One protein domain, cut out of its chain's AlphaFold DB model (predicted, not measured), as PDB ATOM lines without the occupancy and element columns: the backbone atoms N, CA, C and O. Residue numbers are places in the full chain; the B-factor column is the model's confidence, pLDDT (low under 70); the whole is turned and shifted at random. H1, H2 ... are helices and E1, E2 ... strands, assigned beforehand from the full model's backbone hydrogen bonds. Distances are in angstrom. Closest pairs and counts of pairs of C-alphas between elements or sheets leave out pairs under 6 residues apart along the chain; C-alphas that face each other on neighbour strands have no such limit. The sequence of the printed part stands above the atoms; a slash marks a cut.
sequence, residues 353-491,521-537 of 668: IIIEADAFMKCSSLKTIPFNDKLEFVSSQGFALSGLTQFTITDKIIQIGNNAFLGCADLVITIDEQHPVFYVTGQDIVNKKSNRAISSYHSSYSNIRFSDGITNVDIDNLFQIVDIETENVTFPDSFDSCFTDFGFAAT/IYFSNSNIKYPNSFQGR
ATOM      1  N   ILE A 353     -34.386 -12.778 -18.716       93.69
ATOM      2  CA  ILE A 353     -34.885 -12.881 -20.093       93.69
ATOM      3  C   ILE A 353     -35.222 -14.342 -20.424       93.69
ATOM      4  O   ILE A 353     -34.481 -15.259 -20.066       93.69
ATOM      5  N   ILE A 354     -36.330 -14.533 -21.143       94.31
ATOM      6  CA  ILE A 354     -36.830 -15.819 -21.648       94.31
ATOM      7  C   ILE A 354     -36.855 -15.773 -23.180       94.31
ATOM      8  O   ILE A 354     -37.309 -14.785 -23.763       94.31
ATOM      9  N   ILE A 355     -36.387 -16.840 -23.830       95.75
ATOM     10  CA  ILE A 355     -36.397 -17.010 -25.289       95.75
ATOM     11  C   ILE A 355     -37.168 -18.279 -25.644       95.75
ATOM     12  O   ILE A 355     -36.757 -19.372 -25.261       95.75
ATOM     13  N   GLU A 356     -38.261 -18.134 -26.391       93.44
ATOM     14  CA  GLU A 356     -39.132 -19.237 -26.804       93.44
ATOM     15  C   GLU A 356     -38.683 -19.978 -28.072       93.44
ATOM     16  O   GLU A 356     -37.650 -19.673 -28.676       93.44
ATOM     17  N   ALA A 357     -39.446 -21.013 -28.438       86.25
ATOM     18  CA  ALA A 357     -39.081 -21.956 -29.490       86.25
ATOM     19  C   ALA A 357     -38.788 -21.270 -30.837       86.25
ATOM     20  O   ALA A 357     -39.508 -20.370 -31.275       86.25
ATOM     21  N   ASP A 358     -37.702 -21.694 -31.477       90.38
ATOM     22  CA  ASP A 358     -37.197 -21.210 -32.769       90.38
ATOM     23  C   ASP A 358     -36.972 -19.676 -32.873       90.38
ATOM     24  O   ASP A 358     -36.841 -19.144 -33.979       90.38
ATOM     25  N   ALA A 359     -36.958 -18.928 -31.760       94.25
ATOM     26  CA  ALA A 359     -37.101 -17.466 -31.766       94.25
ATOM     27  C   ALA A 359     -36.036 -16.700 -32.578       94.25
ATOM     28  O   ALA A 359     -36.377 -15.685 -33.188       94.25
ATOM     29  N   PHE A 360     -34.792 -17.188 -32.621       97.06
ATOM     30  CA  PHE A 360     -33.696 -16.693 -33.470       97.06
ATOM     31  C   PHE A 360     -33.193 -17.765 -34.450       97.06
ATOM     32  O   PHE A 360     -32.066 -17.685 -34.950       97.06
ATOM     33  N   MET A 361     -34.012 -18.779 -34.744       92.75
ATOM     34  CA  MET A 361     -33.633 -19.832 -35.681       92.75
ATOM     35  C   MET A 361     -33.340 -19.227 -37.063       92.75
ATOM     36  O   MET A 361     -34.079 -18.365 -37.541       92.75
ATOM     37  N   LYS A 362     -32.253 -19.657 -37.714       93.00
ATOM     38  CA  LYS A 362     -31.759 -19.125 -39.005       93.00
ATOM     39  C   LYS A 362     -31.366 -17.629 -38.990       93.00
ATOM     40  O   LYS A 362     -31.211 -17.035 -40.059       93.00
ATOM     41  N   CYS A 363     -31.136 -17.013 -37.823       96.50
ATOM     42  CA  CYS A 363     -30.500 -15.687 -37.709       96.50
ATOM     43  C   CYS A 363     -28.984 -15.768 -37.988       96.50
ATOM     44  O   CYS A 363     -28.153 -15.586 -37.096       96.50
ATOM     45  N   SER A 364     -28.603 -16.091 -39.224       94.88
ATOM     46  CA  SER A 364     -27.218 -16.420 -39.604       94.88
ATOM     47  C   SER A 364     -26.212 -15.258 -39.519       94.88
ATOM     48  O   SER A 364     -25.008 -15.504 -39.532       94.88
ATOM     49  N   SER A 365     -26.668 -14.008 -39.366       97.50
ATOM     50  CA  SER A 365     -25.797 -12.851 -39.083       97.50
ATOM     51  C   SER A 365     -25.613 -12.541 -37.587       97.50
ATOM     52  O   SER A 365     -24.765 -11.710 -37.247       97.50
ATOM     53  N   LEU A 366     -26.364 -13.186 -36.686       97.12
ATOM     54  CA  LEU A 366     -26.366 -12.876 -35.252       97.12
ATOM     55  C   LEU A 366     -25.181 -13.545 -34.548       97.12
ATOM     56  O   LEU A 366     -25.267 -14.706 -34.167       97.12
ATOM     57  N   LYS A 367     -24.076 -12.814 -34.363       95.81
ATOM     58  CA  LYS A 367     -22.820 -13.379 -33.824       95.81
ATOM     59  C   LYS A 367     -22.731 -13.441 -32.303       95.81
ATOM     60  O   LYS A 367     -22.028 -14.294 -31.762       95.81
ATOM     61  N   THR A 368     -23.426 -12.539 -31.617       93.88
ATOM     62  CA  THR A 368     -23.371 -12.365 -30.160       93.88
ATOM     63  C   THR A 368     -24.684 -11.798 -29.639       93.88
ATOM     64  O   THR A 368     -25.260 -10.923 -30.284       93.88
ATOM     65  N   ILE A 369     -25.092 -12.197 -28.435       93.00
ATOM     66  CA  ILE A 369     -26.199 -11.573 -27.697       93.00
ATOM     67  C   ILE A 369     -25.662 -10.734 -26.517       93.00
ATOM     68  O   ILE A 369     -24.931 -11.268 -25.684       93.00
ATOM     69  N   PRO A 370     -25.999  -9.432 -26.401       90.12
ATOM     70  CA  PRO A 370     -25.430  -8.548 -25.373       90.12
ATOM     71  C   PRO A 370     -26.095  -8.672 -23.991       90.12
ATOM     72  O   PRO A 370     -25.735  -7.938 -23.081       90.12
ATOM     73  N   PHE A 371     -27.074  -9.568 -23.844       89.94
ATOM     74  CA  PHE A 371     -27.916  -9.740 -22.651       89.94
ATOM     75  C   PHE A 371     -27.789 -11.142 -22.020       89.94
ATOM     76  O   PHE A 371     -28.638 -11.565 -21.235       89.94
ATOM     77  N   ASN A 372     -26.753 -11.900 -22.398       89.81
ATOM     78  CA  ASN A 372     -26.531 -13.280 -21.953       89.81
ATOM     79  C   ASN A 372     -26.398 -13.417 -20.422       89.81
ATOM     80  O   ASN A 372     -26.738 -14.444 -19.847       89.81
ATOM     81  N   ASP A 373     -25.951 -12.357 -19.751       89.25
ATOM     82  CA  ASP A 373     -25.868 -12.246 -18.293       89.25
ATOM     83  C   ASP A 373     -27.240 -12.167 -17.597       89.25
ATOM     84  O   ASP A 373     -27.299 -12.240 -16.371       89.25
ATOM     85  N   LYS A 374     -28.337 -12.017 -18.349       92.62
ATOM     86  CA  LYS A 374     -29.726 -12.007 -17.859       92.62
ATOM     87  C   LYS A 374     -30.551 -13.206 -18.328       92.62
ATOM     88  O   LYS A 374     -31.727 -13.299 -17.992       92.62
ATOM     89  N   LEU A 375     -29.992 -14.074 -19.160       94.38
ATOM     90  CA  LEU A 375     -30.739 -15.163 -19.776       94.38
ATOM     91  C   LEU A 375     -31.046 -16.241 -18.721       94.38
ATOM     92  O   LEU A 375     -30.148 -16.679 -18.012       94.38
ATOM     93  N   GLU A 376     -32.313 -16.634 -18.593       94.50
ATOM     94  CA  GLU A 376     -32.764 -17.672 -17.644       94.50
ATOM     95  C   GLU A 376     -33.230 -18.937 -18.385       94.50
ATOM     96  O   GLU A 376     -32.980 -20.063 -17.949       94.50
ATOM     97  N   PHE A 377     -33.862 -18.746 -19.547       93.69
ATOM     98  CA  PHE A 377     -34.491 -19.803 -20.332       93.69
ATOM     99  C   PHE A 377     -34.221 -19.615 -21.829       93.69
ATOM    100  O   PHE A 377     -34.512 -18.557 -22.393       93.69
ATOM    101  N   VAL A 378     -33.730 -20.669 -22.481       93.62
ATOM    102  CA  VAL A 378     -33.699 -20.811 -23.944       93.62
ATOM    103  C   VAL A 378     -34.516 -22.043 -24.304       93.62
ATOM    104  O   VAL A 378     -34.228 -23.123 -23.803       93.62
ATOM    105  N   SER A 379     -35.526 -21.902 -25.155       87.81
ATOM    106  CA  SER A 379     -36.400 -23.001 -25.582       87.81
ATOM    107  C   SER A 379     -35.787 -23.844 -26.709       87.81
ATOM    108  O   SER A 379     -34.642 -23.640 -27.124       87.81
ATOM    109  N   SER A 380     -36.555 -24.807 -27.226       83.06
ATOM    110  CA  SER A 380     -36.130 -25.656 -28.341       83.06
ATOM    111  C   SER A 380     -35.760 -24.836 -29.579       83.06
ATOM    112  O   SER A 380     -36.482 -23.915 -29.956       83.06
ATOM    113  N   GLN A 381     -34.634 -25.167 -30.216       85.75
ATOM    114  CA  GLN A 381     -34.111 -24.499 -31.419       85.75
ATOM    115  C   GLN A 381     -33.925 -22.968 -31.305       85.75
ATOM    116  O   GLN A 381     -33.768 -22.301 -32.329       85.75
ATOM    117  N   GLY A 382     -33.919 -22.396 -30.091       88.94
ATOM    118  CA  GLY A 382     -33.983 -20.945 -29.862       88.94
ATOM    119  C   GLY A 382     -32.948 -20.108 -30.629       88.94
ATOM    120  O   GLY A 382     -33.262 -18.985 -31.018       88.94
ATOM    121  N   PHE A 383     -31.767 -20.668 -30.913       94.12
ATOM    122  CA  PHE A 383     -30.706 -20.092 -31.748       94.12
ATOM    123  C   PHE A 383     -30.218 -21.044 -32.864       94.12
ATOM    124  O   PHE A 383     -29.136 -20.836 -33.412       94.12
ATOM    125  N   ALA A 384     -30.966 -22.093 -33.227       87.69
ATOM    126  CA  ALA A 384     -30.505 -23.079 -34.211       87.69
ATOM    127  C   ALA A 384     -30.246 -22.441 -35.592       87.69
ATOM    128  O   ALA A 384     -31.011 -21.597 -36.059       87.69
ATOM    129  N   LEU A 385     -29.166 -22.836 -36.270       87.50
ATOM    130  CA  LEU A 385     -28.708 -22.257 -37.543       87.50
ATOM    131  C   LEU A 385     -28.451 -20.729 -37.480       87.50
ATOM    132  O   LEU A 385     -28.504 -20.044 -38.506       87.50
ATOM    133  N   SER A 386     -28.207 -20.173 -36.288       92.75
ATOM    134  CA  SER A 386     -27.786 -18.778 -36.121       92.75
ATOM    135  C   SER A 386     -26.277 -18.602 -36.328       92.75
ATOM    136  O   SER A 386     -25.511 -19.565 -36.371       92.75
ATOM    137  N   GLY A 387     -25.841 -17.347 -36.454       93.62
ATOM    138  CA  GLY A 387     -24.434 -16.987 -36.630       93.62
ATOM    139  C   GLY A 387     -23.603 -16.951 -35.343       93.62
ATOM    140  O   GLY A 387     -22.509 -16.386 -35.381       93.62
ATOM    141  N   LEU A 388     -24.112 -17.459 -34.209       94.94
ATOM    142  CA  LEU A 388     -23.486 -17.270 -32.897       94.94
ATOM    143  C   LEU A 388     -22.076 -17.872 -32.858       94.94
ATOM    144  O   LEU A 388     -21.894 -19.061 -33.099       94.94
ATOM    145  N   THR A 389     -21.084 -17.053 -32.494       94.25
ATOM    146  CA  THR A 389     -19.675 -17.477 -32.386       94.25
ATOM    147  C   THR A 389     -19.246 -17.744 -30.943       94.25
ATOM    148  O   THR A 389     -18.251 -18.422 -30.703       94.25
ATOM    149  N   GLN A 390     -19.969 -17.201 -29.961       93.00
ATOM    150  CA  GLN A 390     -19.695 -17.408 -28.539       93.00
ATOM    151  C   GLN A 390     -20.984 -17.389 -27.709       93.00
ATOM    152  O   GLN A 390     -21.863 -16.555 -27.942       93.00
ATOM    153  N   PHE A 391     -21.070 -18.275 -26.718       94.44
ATOM    154  CA  PHE A 391     -22.144 -18.314 -25.723       94.44
ATOM    155  C   PHE A 391     -21.577 -18.755 -24.364       94.44
ATOM    156  O   PHE A 391     -20.683 -19.604 -24.305       94.44
ATOM    157  N   THR A 392     -22.091 -18.202 -23.266       94.38
ATOM    158  CA  THR A 392     -21.704 -18.610 -21.905       94.38
ATOM    159  C   THR A 392     -22.930 -19.127 -21.171       94.38
ATOM    160  O   THR A 392     -23.887 -18.384 -20.972       94.38
ATOM    161  N   ILE A 393     -22.901 -20.387 -20.743       94.69
ATOM    162  CA  ILE A 393     -23.916 -20.955 -19.858       94.69
ATOM    163  C   ILE A 393     -23.641 -20.422 -18.442       94.69
ATOM    164  O   ILE A 393     -22.828 -20.982 -17.704       94.69
ATOM    165  N   THR A 394     -24.259 -19.286 -18.118       94.38
ATOM    166  CA  THR A 394     -24.143 -18.608 -16.821       94.38
ATOM    167  C   THR A 394     -24.976 -19.304 -15.750       94.38
ATOM    168  O   THR A 394     -25.961 -19.968 -16.070       94.38
ATOM    169  N   ASP A 395     -24.624 -19.131 -14.474       91.19
ATOM    170  CA  ASP A 395     -25.320 -19.724 -13.315       91.19
ATOM    171  C   ASP A 395     -26.845 -19.478 -13.253       91.19
ATOM    172  O   ASP A 395     -27.568 -20.250 -12.616       91.19
ATOM    173  N   LYS A 396     -27.334 -18.442 -13.945       92.38
ATOM    174  CA  LYS A 396     -28.755 -18.085 -14.092       92.38
ATOM    175  C   LYS A 396     -29.527 -18.928 -15.107       92.38
ATOM    176  O   LYS A 396     -30.754 -18.947 -15.041       92.38
ATOM    177  N   ILE A 397     -28.859 -19.597 -16.049       94.31
ATOM    178  CA  ILE A 397     -29.532 -20.358 -17.109       94.31
ATOM    179  C   ILE A 397     -30.013 -21.693 -16.528       94.31
ATOM    180  O   ILE A 397     -29.291 -22.692 -16.485       94.31
ATOM    181  N   ILE A 398     -31.266 -21.717 -16.073       90.69
ATOM    182  CA  ILE A 398     -31.887 -22.905 -15.471       90.69
ATOM    183  C   ILE A 398     -32.380 -23.904 -16.521       90.69
ATOM    184  O   ILE A 398     -32.446 -25.103 -16.236       90.69
ATOM    185  N   GLN A 399     -32.705 -23.439 -17.734       89.12
ATOM    186  CA  GLN A 399     -33.207 -24.287 -18.812       89.12
ATOM    187  C   GLN A 399     -32.630 -23.909 -20.180       89.12
ATOM    188  O   GLN A 399     -32.739 -22.776 -20.643       89.12
ATOM    189  N   ILE A 400     -32.074 -24.921 -20.846       90.31
ATOM    190  CA  ILE A 400     -31.751 -24.925 -22.272       90.31
ATOM    191  C   ILE A 400     -32.600 -26.034 -22.893       90.31
ATOM    192  O   ILE A 400     -32.601 -27.167 -22.410       90.31
ATOM    193  N   GLY A 401     -33.373 -25.681 -23.911       80.44
ATOM    194  CA  GLY A 401     -34.265 -26.564 -24.640       80.44
ATOM    195  C   GLY A 401     -33.560 -27.304 -25.766       80.44
ATOM    196  O   GLY A 401     -32.397 -27.058 -26.099       80.44
ATOM    197  N   ASN A 402     -34.292 -28.238 -26.359       76.31
ATOM    198  CA  ASN A 402     -33.693 -29.207 -27.254       76.31
ATOM    199  C   ASN A 402     -33.197 -28.568 -28.561       76.31
ATOM    200  O   ASN A 402     -33.863 -27.699 -29.126       76.31
ATOM    201  N   ASN A 403     -32.023 -28.979 -29.048       78.00
ATOM    202  CA  ASN A 403     -31.396 -28.428 -30.262       78.00
ATOM    203  C   ASN A 403     -31.183 -26.892 -30.250       78.00
ATOM    204  O   ASN A 403     -30.995 -26.301 -31.312       78.00
ATOM    205  N   ALA A 404     -31.197 -26.228 -29.083       86.44
ATOM    206  CA  ALA A 404     -31.134 -24.765 -28.957       86.44
ATOM    207  C   ALA A 404     -30.011 -24.085 -29.766       86.44
ATOM    208  O   ALA A 404     -30.211 -22.967 -30.233       86.44
ATOM    209  N   PHE A 405     -28.872 -24.760 -29.963       89.69
ATOM    210  CA  PHE A 405     -27.700 -24.251 -30.693       89.69
ATOM    211  C   PHE A 405     -27.301 -25.112 -31.909       89.69
ATOM    212  O   PHE A 405     -26.173 -25.017 -32.400       89.69
ATOM    213  N   LEU A 406     -28.209 -25.956 -32.406       82.12
ATOM    214  CA  LEU A 406     -27.944 -26.875 -33.517       82.12
ATOM    215  C   LEU A 406     -27.441 -26.130 -34.763       82.12
ATOM    216  O   LEU A 406     -28.082 -25.192 -35.232       82.12
ATOM    217  N   GLY A 407     -26.298 -26.551 -35.309       78.81
ATOM    218  CA  GLY A 407     -25.734 -25.993 -36.543       78.81
ATOM    219  C   GLY A 407     -25.202 -24.556 -36.443       78.81
ATOM    220  O   GLY A 407     -25.008 -23.920 -37.479       78.81
ATOM    221  N   CYS A 408     -24.957 -24.027 -35.236       86.38
ATOM    222  CA  CYS A 408     -24.231 -22.763 -35.054       86.38
ATOM    223  C   CYS A 408     -22.741 -22.988 -35.368       86.38
ATOM    224  O   CYS A 408     -21.970 -23.387 -34.498       86.38
ATOM    225  N   ALA A 409     -22.355 -22.794 -36.634       77.44
ATOM    226  CA  ALA A 409     -21.150 -23.399 -37.206       77.44
ATOM    227  C   ALA A 409     -19.825 -23.055 -36.487       77.44
ATOM    228  O   ALA A 409     -18.961 -23.920 -36.339       77.44
ATOM    229  N   ASP A 410     -19.694 -21.806 -36.029       85.88
ATOM    230  CA  ASP A 410     -18.495 -21.247 -35.390       85.88
ATOM    231  C   ASP A 410     -18.624 -21.136 -33.851       85.88
ATOM    232  O   ASP A 410     -17.845 -20.425 -33.212       85.88
ATOM    233  N   LEU A 411     -19.626 -21.780 -33.234       90.38
ATOM    234  CA  LEU A 411     -19.965 -21.546 -31.828       90.38
ATOM    235  C   LEU A 411     -18.965 -22.172 -30.843       90.38
ATOM    236  O   LEU A 411     -18.815 -23.392 -30.759       90.38
ATOM    237  N   VAL A 412     -18.372 -21.329 -29.996       90.12
ATOM    238  CA  VAL A 412     -17.678 -21.747 -28.772       90.12
ATOM    239  C   VAL A 412     -18.593 -21.546 -27.564       90.12
ATOM    240  O   VAL A 412     -18.963 -20.414 -27.240       90.12
ATOM    241  N   ILE A 413     -18.929 -22.630 -26.862       91.25
ATOM    242  CA  ILE A 413     -19.646 -22.562 -25.584       91.25
ATOM    243  C   ILE A 413     -18.656 -22.605 -24.417       91.25
ATOM    244  O   ILE A 413     -17.789 -23.475 -24.345       91.25
ATOM    245  N   THR A 414     -18.822 -21.677 -23.479       91.94
ATOM    246  CA  THR A 414     -18.231 -21.735 -22.133       91.94
ATOM    247  C   THR A 414     -19.337 -21.928 -21.090       91.94
ATOM    248  O   THR A 414     -20.515 -21.741 -21.394       91.94
ATOM    249  N   ILE A 415     -18.991 -22.332 -19.871       93.25
ATOM    250  CA  ILE A 415     -19.943 -22.566 -18.775       93.25
ATOM    251  C   ILE A 415     -19.303 -22.154 -17.450       93.25
ATOM    252  O   ILE A 415     -18.105 -22.373 -17.261       93.25
ATOM    253  N   ASP A 416     -20.091 -21.568 -16.551       92.06
ATOM    254  CA  ASP A 416     -19.603 -21.128 -15.243       92.06
ATOM    255  C   ASP A 416     -19.102 -22.308 -14.394       92.06
ATOM    256  O   ASP A 416     -19.680 -23.405 -14.376       92.06
ATOM    257  N   GLU A 417     -18.018 -22.085 -13.646       80.00
ATOM    258  CA  GLU A 417     -17.486 -23.101 -12.741       80.00
ATOM    259  C   GLU A 417     -18.552 -23.512 -11.714       80.00
ATOM    260  O   GLU A 417     -19.149 -22.687 -11.031       80.00
ATOM    261  N   GLN A 418     -18.769 -24.824 -11.585       83.19
ATOM    262  CA  GLN A 418     -19.766 -25.437 -10.692       83.19
ATOM    263  C   GLN A 418     -21.249 -25.201 -11.057       83.19
ATOM    264  O   GLN A 418     -22.104 -25.663 -10.302       83.19
ATOM    265  N   HIS A 419     -21.570 -24.617 -12.224       91.25
ATOM    266  CA  HIS A 419     -22.939 -24.368 -12.720       91.25
ATOM    267  C   HIS A 419     -23.957 -25.479 -12.346       91.25
ATOM    268  O   HIS A 419     -23.715 -26.650 -12.662       91.25
ATOM    269  N   PRO A 420     -25.118 -25.181 -11.730       89.06
ATOM    270  CA  PRO A 420     -25.927 -26.192 -11.040       89.06
ATOM    271  C   PRO A 420     -26.585 -27.245 -11.949       89.06
ATOM    272  O   PRO A 420     -26.594 -28.423 -11.593       89.06
ATOM    273  N   VAL A 421     -27.124 -26.859 -13.115       91.31
ATOM    274  CA  VAL A 421     -27.963 -27.756 -13.949       91.31
ATOM    275  C   VAL A 421     -27.177 -28.482 -15.048       91.31
ATOM    276  O   VAL A 421     -27.339 -29.689 -15.227       91.31
ATOM    277  N   PHE A 422     -26.320 -27.770 -15.781       91.50
ATOM    278  CA  PHE A 422     -25.622 -28.284 -16.965       91.50
ATOM    279  C   PHE A 422     -24.136 -28.585 -16.737       91.50
ATOM    280  O   PHE A 422     -23.505 -28.065 -15.813       91.50
ATOM    281  N   TYR A 423     -23.579 -29.420 -17.612       90.69
ATOM    282  CA  TYR A 423     -22.158 -29.446 -17.956       90.69
ATOM    283  C   TYR A 423     -21.998 -29.508 -19.483       90.69
ATOM    284  O   TYR A 423     -22.953 -29.816 -20.196       90.69
ATOM    285  N   VAL A 424     -20.798 -29.206 -19.979       89.31
ATOM    286  CA  VAL A 424     -20.453 -29.301 -21.405       89.31
ATOM    287  C   VAL A 424     -19.401 -30.393 -21.584       89.31
ATOM    288  O   VAL A 424     -18.461 -30.480 -20.793       89.31
ATOM    289  N   THR A 425     -19.553 -31.225 -22.613       85.88
ATOM    290  CA  THR A 425     -18.547 -32.209 -23.037       85.88
ATOM    291  C   THR A 425     -18.452 -32.209 -24.560       85.88
ATOM    292  O   THR A 425     -19.472 -32.267 -25.237       85.88
ATOM    293  N   GLY A 426     -17.242 -32.072 -25.111       84.19
ATOM    294  CA  GLY A 426     -17.018 -31.937 -26.557       84.19
ATOM    295  C   GLY A 426     -17.827 -30.802 -27.200       84.19
ATOM    296  O   GLY A 426     -17.484 -29.635 -27.018       84.19
ATOM    297  N   GLN A 427     -18.868 -31.148 -27.968       81.94
ATOM    298  CA  GLN A 427     -19.819 -30.209 -28.595       81.94
ATOM    299  C   GLN A 427     -21.252 -30.339 -28.040       81.94
ATOM    300  O   GLN A 427     -22.207 -29.901 -28.681       81.94
ATOM    301  N   ASP A 428     -21.416 -30.934 -26.859       83.81
ATOM    302  CA  ASP A 428     -22.709 -31.295 -26.280       83.81
ATOM    303  C   ASP A 428     -22.951 -30.616 -24.927       83.81
ATOM    304  O   ASP A 428     -22.113 -30.659 -24.020       83.81
ATOM    305  N   ILE A 429     -24.142 -30.035 -24.769       88.06
ATOM    306  CA  ILE A 429     -24.679 -29.567 -23.489       88.06
ATOM    307  C   ILE A 429     -25.469 -30.719 -22.862       88.06
ATOM    308  O   ILE A 429     -26.417 -31.234 -23.464       88.06
ATOM    309  N   VAL A 430     -25.103 -31.114 -21.640       85.38
ATOM    310  CA  VAL A 430     -25.676 -32.270 -20.937       85.38
ATOM    311  C   VAL A 430     -26.290 -31.838 -19.606       85.38
ATOM    312  O   VAL A 430     -25.696 -31.085 -18.831       85.38
ATOM    313  N   ASN A 431     -27.495 -32.330 -19.312       86.44
ATOM    314  CA  ASN A 431     -28.157 -32.096 -18.029       86.44
ATOM    315  C   ASN A 431     -27.582 -33.026 -16.941       86.44
ATOM    316  O   ASN A 431     -27.672 -34.250 -17.051       86.44
ATOM    317  N   LYS A 432     -27.043 -32.455 -15.855       87.81
ATOM    318  CA  LYS A 432     -26.382 -33.192 -14.758       87.81
ATOM    319  C   LYS A 432     -27.284 -34.193 -14.035       87.81
ATOM    320  O   LYS A 432     -26.780 -35.170 -13.494       87.81
ATOM    321  N   LYS A 433     -28.597 -33.948 -13.979       84.44
ATOM    322  CA  LYS A 433     -29.548 -34.794 -13.240       84.44
ATOM    323  C   LYS A 433     -29.952 -36.038 -14.032       84.44
ATOM    324  O   LYS A 433     -30.224 -37.069 -13.424       84.44
ATOM    325  N   SER A 434     -30.039 -35.933 -15.357       79.31
ATOM    326  CA  SER A 434     -30.522 -37.011 -16.230       79.31
ATOM    327  C   SER A 434     -29.429 -37.671 -17.078       79.31
ATOM    328  O   SER A 434     -29.686 -38.711 -17.674       79.31
ATOM    329  N   ASN A 435     -28.231 -37.076 -17.151       76.56
ATOM    330  CA  ASN A 435     -27.137 -37.460 -18.054       76.56
ATOM    331  C   ASN A 435     -27.537 -37.500 -19.548       76.56
ATOM    332  O   ASN A 435     -26.916 -38.195 -20.352       76.56
ATOM    333  N   ARG A 436     -28.592 -36.758 -19.920       75.12
ATOM    334  CA  ARG A 436     -29.085 -36.643 -21.301       75.12
ATOM    335  C   ARG A 436     -28.440 -35.443 -21.981       75.12
ATOM    336  O   ARG A 436     -28.452 -34.343 -21.415       75.12
ATOM    337  N   ALA A 437     -27.914 -35.644 -23.186       75.75
ATOM    338  CA  ALA A 437     -27.550 -34.536 -24.061       75.75
ATOM    339  C   ALA A 437     -28.833 -33.852 -24.558       75.75
ATOM    340  O   ALA A 437     -29.747 -34.524 -25.037       75.75
ATOM    341  N   ILE A 438     -28.907 -32.532 -24.384       73.00
ATOM    342  CA  ILE A 438     -30.101 -31.722 -24.685       73.00
ATOM    343  C   ILE A 438     -29.909 -30.837 -25.920       73.00
ATOM    344  O   ILE A 438     -30.831 -30.646 -26.704       73.00
ATOM    345  N   SER A 439     -28.705 -30.317 -26.151       74.25
ATOM    346  CA  SER A 439     -28.390 -29.547 -27.353       74.25
ATOM    347  C   SER A 439     -26.928 -29.731 -27.715       74.25
ATOM    348  O   SER A 439     -26.058 -29.575 -26.858       74.25
ATOM    349  N   SER A 440     -26.674 -29.973 -28.995       73.81
ATOM    350  CA  SER A 440     -25.334 -30.128 -29.555       73.81
ATOM    351  C   SER A 440     -25.062 -29.012 -30.561       73.81
ATOM    352  O   SER A 440     -25.921 -28.692 -31.382       73.81
ATOM    353  N   TYR A 441     -23.885 -28.394 -30.493       72.75
ATOM    354  CA  TYR A 441     -23.493 -27.247 -31.322       72.75
ATOM    355  C   TYR A 441     -22.447 -27.658 -32.367       72.75
ATOM    356  O   TYR A 441     -21.313 -27.181 -32.398       72.75
ATOM    357  N   HIS A 442     -22.821 -28.610 -33.221       67.56
ATOM    358  CA  HIS A 442     -21.936 -29.102 -34.274       67.56
ATOM    359  C   HIS A 442     -21.699 -28.060 -35.366       67.56
ATOM    360  O   HIS A 442     -22.618 -27.367 -35.802       67.56
ATOM    361  N   SER A 443     -20.464 -28.031 -35.872       57.03
ATOM    362  CA  SER A 443     -20.032 -27.122 -36.939       57.03
ATOM    363  C   SER A 443     -20.610 -27.461 -38.322       57.03
ATOM    364  O   SER A 443     -20.441 -26.707 -39.277       57.03
ATOM    365  N   SER A 444     -21.291 -28.602 -38.442       61.41
ATOM    366  CA  SER A 444     -21.920 -29.096 -39.662       61.41
ATOM    367  C   SER A 444     -23.225 -29.800 -39.299       61.41
ATOM    368  O   SER A 444     -23.209 -30.815 -38.606       61.41
ATOM    369  N   TYR A 445     -24.355 -29.273 -39.774       64.00
ATOM    370  CA  TYR A 445     -25.656 -29.927 -39.601       64.00
ATOM    371  C   TYR A 445     -25.742 -31.236 -40.404       64.00
ATOM    372  O   TYR A 445     -26.327 -32.199 -39.929       64.00
ATOM    373  N   SER A 446     -25.047 -31.340 -41.545       58.53
ATOM    374  CA  SER A 446     -24.984 -32.590 -42.315       58.53
ATOM    375  C   SER A 446     -24.214 -33.726 -41.625       58.53
ATOM    376  O   SER A 446     -24.354 -34.879 -42.028       58.53
ATOM    377  N   ASN A 447     -23.394 -33.447 -40.604       64.38
ATOM    378  CA  ASN A 447     -22.517 -34.441 -39.974       64.38
ATOM    379  C   ASN A 447     -22.450 -34.260 -38.447       64.38
ATOM    380  O   ASN A 447     -21.542 -33.626 -37.909       64.38
ATOM    381  N   ILE A 448     -23.409 -34.872 -37.754       64.25
ATOM    382  CA  ILE A 448     -23.612 -34.771 -36.302       64.25
ATOM    383  C   ILE A 448     -22.919 -35.936 -35.582       64.25
ATOM    384  O   ILE A 448     -23.020 -37.095 -36.000       64.25
ATOM    385  N   ARG A 449     -22.204 -35.646 -34.488       70.50
ATOM    386  CA  ARG A 449     -21.478 -36.656 -33.704       70.50
ATOM    387  C   ARG A 449     -21.469 -36.310 -32.218       70.50
ATOM    388  O   ARG A 449     -20.679 -35.475 -31.786       70.50
ATOM    389  N   PHE A 450     -22.269 -37.039 -31.452       70.81
ATOM    390  CA  PHE A 450     -22.302 -36.944 -29.996       70.81
ATOM    391  C   PHE A 450     -20.963 -37.376 -29.375       70.81
ATOM    392  O   PHE A 450     -20.311 -38.316 -29.846       70.81
ATOM    393  N   SER A 451     -20.558 -36.683 -28.313       73.81
ATOM    394  CA  SER A 451     -19.303 -36.903 -27.590       73.81
ATOM    395  C   SER A 451     -19.299 -38.183 -26.746       73.81
ATOM    396  O   SER A 451     -20.319 -38.598 -26.190       73.81
ATOM    397  N   ASP A 452     -18.118 -38.784 -26.597       67.94
ATOM    398  CA  ASP A 452     -17.923 -39.992 -25.791       67.94
ATOM    399  C   ASP A 452     -18.327 -39.761 -24.320       67.94
ATOM    400  O   ASP A 452     -18.015 -38.727 -23.722       67.94
ATOM    401  N   GLY A 453     -19.034 -40.728 -23.724       65.44
ATOM    402  CA  GLY A 453     -19.575 -40.637 -22.363       65.44
ATOM    403  C   GLY A 453     -21.034 -40.170 -22.276       65.44
ATOM    404  O   GLY A 453     -21.633 -40.267 -21.204       65.44
ATOM    405  N   ILE A 454     -21.644 -39.726 -23.381       66.50
ATOM    406  CA  ILE A 454     -23.102 -39.552 -23.457       66.50
ATOM    407  C   ILE A 454     -23.766 -40.930 -23.427       66.50
ATOM    408  O   ILE A 454     -23.418 -41.816 -24.210       66.50
ATOM    409  N   THR A 455     -24.728 -41.097 -22.518       63.81
ATOM    410  CA  THR A 455     -25.481 -42.349 -22.345       63.81
ATOM    411  C   THR A 455     -26.887 -42.286 -22.926       63.81
ATOM    412  O   THR A 455     -27.487 -43.330 -23.132       63.81
ATOM    413  N   ASN A 456     -27.441 -41.095 -23.186       62.31
ATOM    414  CA  ASN A 456     -28.791 -40.940 -23.726       62.31
ATOM    415  C   ASN A 456     -28.960 -39.598 -24.469       62.31
ATOM    416  O   ASN A 456     -28.394 -38.579 -24.066       62.31
ATOM    417  N   VAL A 457     -29.765 -39.607 -25.534       59.44
ATOM    418  CA  VAL A 457     -30.162 -38.449 -26.357       59.44
ATOM    419  C   VAL A 457     -31.688 -38.451 -26.451       59.44
ATOM    420  O   VAL A 457     -32.316 -39.508 -26.411       59.44
ATOM    421  N   ASP A 458     -32.297 -37.272 -26.545       58.28
ATOM    422  CA  ASP A 458     -33.751 -37.115 -26.590       58.28
ATOM    423  C   ASP A 458     -34.289 -37.232 -28.032       58.28
ATOM    424  O   ASP A 458     -34.003 -36.385 -28.882       58.28
ATOM    425  N   ILE A 459     -35.008 -38.324 -28.323       50.22
ATOM    426  CA  ILE A 459     -35.206 -38.859 -29.688       50.22
ATOM    427  C   ILE A 459     -36.134 -38.013 -30.566       50.22
ATOM    428  O   ILE A 459     -35.856 -37.879 -31.757       50.22
ATOM    429  N   ASP A 460     -37.160 -37.371 -30.007       49.16
ATOM    430  CA  ASP A 460     -38.075 -36.492 -30.761       49.16
ATOM    431  C   ASP A 460     -37.324 -35.373 -31.509       49.16
ATOM    432  O   ASP A 460     -37.728 -34.901 -32.572       49.16
ATOM    433  N   ASN A 461     -36.168 -34.983 -30.972       50.72
ATOM    434  CA  ASN A 461     -35.303 -33.931 -31.499       50.72
ATOM    435  C   ASN A 461     -34.262 -34.474 -32.488       50.72
ATOM    436  O   ASN A 461     -33.692 -33.701 -33.257       50.72
ATOM    437  N   LEU A 462     -34.037 -35.793 -32.501       50.53
ATOM    438  CA  LEU A 462     -33.254 -36.480 -33.527       50.53
ATOM    439  C   LEU A 462     -34.001 -36.464 -34.868       50.53
ATOM    440  O   LEU A 462     -33.388 -36.246 -35.907       50.53
ATOM    441  N   PHE A 463     -35.327 -36.618 -34.851       46.84
ATOM    442  CA  PHE A 463     -36.144 -36.472 -36.057       46.84
ATOM    443  C   PHE A 463     -36.180 -35.019 -36.555       46.84
ATOM    444  O   PHE A 463     -35.968 -34.785 -37.741       46.84
ATOM    445  N   GLN A 464     -36.293 -34.036 -35.652       49.62
ATOM    446  CA  GLN A 464     -36.158 -32.612 -36.009       49.62
ATOM    447  C   GLN A 464     -34.764 -32.254 -36.559       49.62
ATOM    448  O   GLN A 464     -34.643 -31.334 -37.358       49.62
ATOM    449  N   ILE A 465     -33.713 -32.983 -36.165       47.78
ATOM    450  CA  ILE A 465     -32.383 -32.916 -36.790       47.78
ATOM    451  C   ILE A 465     -32.420 -33.471 -38.228       47.78
ATOM    452  O   ILE A 465     -31.864 -32.858 -39.140       47.78
ATOM    453  N   VAL A 466     -33.060 -34.624 -38.446       42.84
ATOM    454  CA  VAL A 466     -33.041 -35.344 -39.734       42.84
ATOM    455  C   VAL A 466     -33.733 -34.569 -40.864       42.84
ATOM    456  O   VAL A 466     -33.249 -34.616 -41.995       42.84
ATOM    457  N   ASP A 467     -34.763 -33.772 -40.567       47.09
ATOM    458  CA  ASP A 467     -35.411 -32.885 -41.553       47.09
ATOM    459  C   ASP A 467     -34.515 -31.716 -42.036       47.09
ATOM    460  O   ASP A 467     -34.827 -31.064 -43.036       47.09
ATOM    461  N   ILE A 468     -33.381 -31.439 -41.375       50.59
ATOM    462  CA  ILE A 468     -32.471 -30.317 -41.684       50.59
ATOM    463  C   ILE A 468     -31.241 -30.813 -42.466       50.59
ATOM    464  O   ILE A 468     -30.107 -30.680 -42.016       50.59
ATOM    465  N   GLU A 469     -31.457 -31.408 -43.646       50.09
ATOM    466  CA  GLU A 469     -30.385 -31.837 -44.577       50.09
ATOM    467  C   GLU A 469     -29.287 -32.733 -43.928       50.09
ATOM    468  O   GLU A 469     -28.134 -32.753 -44.366       50.09
ATOM    469  N   THR A 470     -29.621 -33.475 -42.862       53.12
ATOM    470  CA  THR A 470     -28.634 -34.203 -42.044       53.12
ATOM    471  C   THR A 470     -28.176 -35.503 -42.717       53.12
ATOM    472  O   THR A 470     -28.825 -36.537 -42.591       53.12
ATOM    473  N   GLU A 471     -27.024 -35.492 -43.393       59.69
ATOM    474  CA  GLU A 471     -26.494 -36.665 -44.112       59.69
ATOM    475  C   GLU A 471     -25.991 -37.806 -43.204       59.69
ATOM    476  O   GLU A 471     -26.011 -38.968 -43.619       59.69
ATOM    477  N   ASN A 472     -25.471 -37.518 -42.005       61.41
ATOM    478  CA  ASN A 472     -24.870 -38.503 -41.094       61.41
ATOM    479  C   ASN A 472     -25.107 -38.135 -39.618       61.41
ATOM    480  O   ASN A 472     -24.884 -36.993 -39.215       61.41
ATOM    481  N   VAL A 473     -25.427 -39.138 -38.793       61.66
ATOM    482  CA  VAL A 473     -25.473 -39.020 -37.323       61.66
ATOM    483  C   VAL A 473     -24.658 -40.153 -36.700       61.66
ATOM    484  O   VAL A 473     -24.814 -41.308 -37.091       61.66
ATOM    485  N   THR A 474     -23.786 -39.843 -35.741       67.06
ATOM    486  CA  THR A 474     -22.906 -40.821 -35.073       67.06
ATOM    487  C   THR A 474     -23.079 -40.777 -33.555       67.06
ATOM    488  O   THR A 474     -22.925 -39.716 -32.947       67.06
ATOM    489  N   PHE A 475     -23.341 -41.935 -32.945       65.81
ATOM    490  CA  PHE A 475     -23.420 -42.112 -31.489       65.81
ATOM    491  C   PHE A 475     -22.132 -42.745 -30.918       65.81
ATOM    492  O   PHE A 475     -21.477 -43.513 -31.627       65.81
ATOM    493  N   PRO A 476     -21.758 -42.457 -29.655       66.00
ATOM    494  CA  PRO A 476     -20.615 -43.081 -28.985       66.00
ATOM    495  C   PRO A 476     -20.915 -44.519 -28.525       66.00
ATOM    496  O   PRO A 476     -22.069 -44.885 -28.311       66.00
ATOM    497  N   ASP A 477     -19.868 -45.310 -28.257       65.25
ATOM    498  CA  ASP A 477     -19.986 -46.674 -27.697       65.25
ATOM    499  C   ASP A 477     -20.663 -46.719 -26.306       65.25
ATOM    500  O   ASP A 477     -21.091 -47.784 -25.863       65.25
ATOM    501  N   SER A 478     -20.771 -45.574 -25.619       63.75
ATOM    502  CA  SER A 478     -21.440 -45.408 -24.319       63.75
ATOM    503  C   SER A 478     -22.960 -45.216 -24.398       63.75
ATOM    504  O   SER A 478     -23.599 -45.089 -23.354       63.75
ATOM    505  N   PHE A 479     -23.534 -45.133 -25.600       61.16
ATOM    506  CA  PHE A 479     -24.946 -44.814 -25.798       61.16
ATOM    507  C   PHE A 479     -25.866 -45.987 -25.415       61.16
ATOM    508  O   PHE A 479     -25.838 -47.039 -26.053       61.16
ATOM    509  N   ASP A 480     -26.709 -45.790 -24.399       59.44
ATOM    510  CA  ASP A 480     -27.687 -46.771 -23.932       59.44
ATOM    511  C   ASP A 480     -29.052 -46.512 -24.591       59.44
ATOM    512  O   ASP A 480     -29.741 -45.522 -24.322       59.44
ATOM    513  N   SER A 481     -29.435 -47.418 -25.490       52.62
ATOM    514  CA  SER A 481     -30.623 -47.295 -26.335       52.62
ATOM    515  C   SER A 481     -31.910 -47.831 -25.698       52.62
ATOM    516  O   SER A 481     -32.878 -48.051 -26.422       52.62
ATOM    517  N   CYS A 482     -31.962 -48.078 -24.383       39.66
ATOM    518  CA  CYS A 482     -33.120 -48.711 -23.723       39.66
ATOM    519  C   CYS A 482     -34.433 -47.887 -23.704       39.66
ATOM    520  O   CYS A 482     -35.414 -48.331 -23.112       39.66
ATOM    521  N   PHE A 483     -34.483 -46.717 -24.350       39.94
ATOM    522  CA  PHE A 483     -35.697 -45.919 -24.541       39.94
ATOM    523  C   PHE A 483     -35.814 -45.463 -26.001       39.94
ATOM    524  O   PHE A 483     -35.287 -44.416 -26.365       39.94
ATOM    525  N   THR A 484     -36.519 -46.243 -26.827       36.12
ATOM    526  CA  THR A 484     -36.891 -45.880 -28.205       36.12
ATOM    527  C   THR A 484     -38.394 -46.070 -28.415       36.12
ATOM    528  O   THR A 484     -38.825 -47.072 -28.982       36.12
ATOM    529  N   ASP A 485     -39.201 -45.125 -27.937       31.27
ATOM    530  CA  ASP A 485     -40.638 -45.116 -28.221       31.27
ATOM    531  C   ASP A 485     -40.847 -44.470 -29.603       31.27
ATOM    532  O   ASP A 485     -40.838 -43.250 -29.747       31.27
ATOM    533  N   PHE A 486     -40.903 -45.291 -30.659       33.91
ATOM    534  CA  PHE A 486     -40.964 -44.831 -32.055       33.91
ATOM    535  C   PHE A 486     -42.375 -44.351 -32.455       33.91
ATOM    536  O   PHE A 486     -43.012 -44.888 -33.363       33.91
ATOM    537  N   GLY A 487     -42.862 -43.308 -31.782       29.38
ATOM    538  CA  GLY A 487     -44.083 -42.598 -32.152       29.38
ATOM    539  C   GLY A 487     -43.851 -41.628 -33.316       29.38
ATOM    540  O   GLY A 487     -43.086 -40.674 -33.196       29.38
ATOM    541  N   PHE A 488     -44.546 -41.823 -34.440       30.02
ATOM    542  CA  PHE A 488     -44.571 -40.837 -35.527       30.02
ATOM    543  C   PHE A 488     -45.322 -39.570 -35.081       30.02
ATOM    544  O   PHE A 488     -46.552 -39.534 -35.074       30.02
ATOM    545  N   ALA A 489     -44.585 -38.508 -34.748       28.38
ATOM    546  CA  ALA A 489     -45.128 -37.208 -34.339       28.38
ATOM    547  C   ALA A 489     -45.690 -36.387 -35.525       28.38
ATOM    548  O   ALA A 489     -45.260 -35.265 -35.797       28.38
ATOM    549  N   ALA A 490     -46.675 -36.936 -36.241       29.08
ATOM    550  CA  ALA A 490     -47.335 -36.327 -37.402       29.08
ATOM    551  C   ALA A 490     -48.307 -35.174 -37.032       29.08
ATOM    552  O   ALA A 490     -49.396 -35.058 -37.592       29.08
ATOM    553  N   THR A 491     -47.953 -34.338 -36.050       29.33
ATOM    554  CA  THR A 491     -48.899 -33.476 -35.313       29.33
ATOM    555  C   THR A 491     -48.329 -32.105 -34.903       29.33
ATOM    556  O   THR A 491     -48.582 -31.636 -33.791       29.33
ATOM    557  N   ILE A 521     -28.647 -51.067 -40.942       27.27
ATOM    558  CA  ILE A 521     -29.924 -50.367 -41.117       27.27
ATOM    559  C   ILE A 521     -29.615 -48.943 -41.612       27.27
ATOM    560  O   ILE A 521     -28.743 -48.280 -41.056       27.27
ATOM    561  N   TYR A 522     -30.326 -48.486 -42.643       26.11
ATOM    562  CA  TYR A 522     -30.317 -47.105 -43.132       26.11
ATOM    563  C   TYR A 522     -31.763 -46.612 -43.216       26.11
ATOM    564  O   TYR A 522     -32.641 -47.378 -43.615       26.11
ATOM    565  N   PHE A 523     -31.998 -45.340 -42.898       29.45
ATOM    566  CA  PHE A 523     -33.284 -44.670 -43.103       29.45
ATOM    567  C   PHE A 523     -33.107 -43.440 -44.003       29.45
ATOM    568  O   PHE A 523     -31.987 -43.037 -44.314       29.45
ATOM    569  N   SER A 524     -34.215 -42.898 -44.511       39.97
ATOM    570  CA  SER A 524     -34.209 -41.878 -45.564       39.97
ATOM    571  C   SER A 524     -33.412 -40.624 -45.186       39.97
ATOM    572  O   SER A 524     -33.509 -40.118 -44.070       39.97
ATOM    573  N   ASN A 525     -32.636 -40.129 -46.152       37.09
ATOM    574  CA  ASN A 525     -31.767 -38.944 -46.112       37.09
ATOM    575  C   ASN A 525     -30.630 -38.914 -45.066       37.09
ATOM    576  O   ASN A 525     -29.699 -38.140 -45.272       37.09
ATOM    577  N   SER A 526     -30.621 -39.764 -44.028       41.84
ATOM    578  CA  SER A 526     -29.594 -39.739 -42.970       41.84
ATOM    579  C   SER A 526     -28.925 -41.099 -42.703       41.84
ATOM    580  O   SER A 526     -29.549 -42.104 -42.358       41.84
ATOM    581  N   ASN A 527     -27.594 -41.133 -42.814       47.00
ATOM    582  CA  ASN A 527     -26.762 -42.294 -42.495       47.00
ATOM    583  C   ASN A 527     -26.494 -42.357 -40.981       47.00
ATOM    584  O   ASN A 527     -25.417 -41.972 -40.512       47.00
ATOM    585  N   ILE A 528     -27.474 -42.827 -40.212       47.78
ATOM    586  CA  ILE A 528     -27.332 -43.029 -38.764       47.78
ATOM    587  C   ILE A 528     -26.394 -44.220 -38.491       47.78
ATOM    588  O   ILE A 528     -26.573 -45.309 -39.035       47.78
ATOM    589  N   LYS A 529     -25.377 -44.015 -37.645       47.12
ATOM    590  CA  LYS A 529     -24.353 -45.010 -37.290       47.12
ATOM    591  C   LYS A 529     -24.365 -45.285 -35.786       47.12
ATOM    592  O   LYS A 529     -24.038 -44.412 -34.980       47.12
ATOM    593  N   TYR A 530     -24.717 -46.521 -35.444       50.50
ATOM    594  CA  TYR A 530     -24.713 -47.063 -34.084       50.50
ATOM    595  C   TYR A 530     -23.390 -47.784 -33.763       50.50
ATOM    596  O   TYR A 530     -22.723 -48.268 -34.684       50.50
ATOM    597  N   PRO A 531     -23.007 -47.879 -32.476       42.91
ATOM    598  CA  PRO A 531     -21.802 -48.585 -32.046       42.91
ATOM    599  C   PRO A 531     -21.882 -50.109 -32.243       42.91
ATOM    600  O   PRO A 531     -22.957 -50.709 -32.251       42.91
ATOM    601  N   ASN A 532     -20.717 -50.761 -32.337       40.41
ATOM    602  CA  ASN A 532     -20.608 -52.213 -32.578       40.41
ATOM    603  C   ASN A 532     -21.114 -53.084 -31.407       40.41
ATOM    604  O   ASN A 532     -21.225 -54.301 -31.544       40.41
ATOM    605  N   SER A 533     -21.386 -52.475 -30.251       39.16
ATOM    606  CA  SER A 533     -21.918 -53.104 -29.037       39.16
ATOM    607  C   SER A 533     -23.442 -53.293 -29.044       39.16
ATOM    608  O   SER A 533     -23.971 -53.927 -28.132       39.16
ATOM    609  N   PHE A 534     -24.158 -52.760 -30.042       39.19
ATOM    610  CA  PHE A 534     -25.622 -52.745 -30.068       39.19
ATOM    611  C   PHE A 534     -26.234 -54.160 -30.113       39.19
ATOM    612  O   PHE A 534     -26.158 -54.861 -31.122       39.19
ATOM    613  N   GLN A 535     -26.891 -54.558 -29.018       38.59
ATOM    614  CA  GLN A 535     -27.694 -55.789 -28.901       38.59
ATOM    615  C   GLN A 535     -29.178 -55.497 -28.593       38.59
ATOM    616  O   GLN A 535     -29.917 -56.385 -28.172       38.59
ATOM    617  N   GLY A 536     -29.618 -54.247 -28.780       33.38
ATOM    618  CA  GLY A 536     -30.985 -53.814 -28.496       33.38
ATOM    619  C   GLY A 536     -32.019 -54.421 -29.447       33.38
ATOM    620  O   GLY A 536     -31.790 -54.545 -30.653       33.38
ATOM    621  N   ARG A 537     -33.191 -54.769 -28.908       29.16
ATOM    622  CA  ARG A 537     -34.370 -55.158 -29.690       29.16
ATOM    623  C   ARG A 537     -35.156 -53.891 -30.029       29.16
ATOM    624  O   ARG A 537     -35.524 -53.155 -29.121       29.16
TER     625      ARG A 537
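This is residues 353 to 491 and 521 to 537 of the 668 residues of the protein "Surface antigen BspA-like" of Trichomonas vaginalis (UniProt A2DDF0). With little regular structure, the chain winds in stacked turns: parallel pairs E1-E2 and E3-E4 first, parallel sheet E8-E9-E10 last, and between them E5-E6-E7, a meander of successive antiparallel neighbours. Of 156 printed residues, 44 are in ten named strands and one named helix, H1, after E8; the class is mostly strand. It is compact, radius of gyration of the C-alphas 15.4 A, spanning 46 by 31 by 29 A.

E1, residues 353 to 355, is parallel to E2, 375 to 378; N 355 and O 377 are 2.9 A apart. E3, 390 to 393, is parallel to E4, 412 to 415; N 393 and O 414, 2.8 A. E5, 422 to 425, and E6, 428 to 431, form a hairpin; N 423 and O 430, 3.0 A. E6 and E7, 436 to 440, form another; N 429 and O 439, 2.9 A. E8, 447 to 449, H1, 460 to 466, and E9, 472 to 474, form a strand-helix-strand unit, parallel strands joined through a helix, its crossover right-handed; N 448 and O 472, 3.0 A. H1 only grazes this sheet; 2 of 3 O i to N i+4 pairs are within hydrogen-bond range. E10, 527 to 529, is parallel to E9; N 529 and O 473, 2.8 A.

E1 begins at C-alpha 353 (-34.885, -12.881, -20.093); E10 ends at C-alpha 529 (-24.353, -45.010, -37.290). E7 measures 11.2 A.

Residues 492 to 520 are not printed; C-alphas 491 and 521 are 26.1 A apart. Links E1 to E2, E2 to E3 and E3 to E4 are long. The model's pLDDT is under 70 in residues 442 to 448, 452 to 491 and 521 to 537.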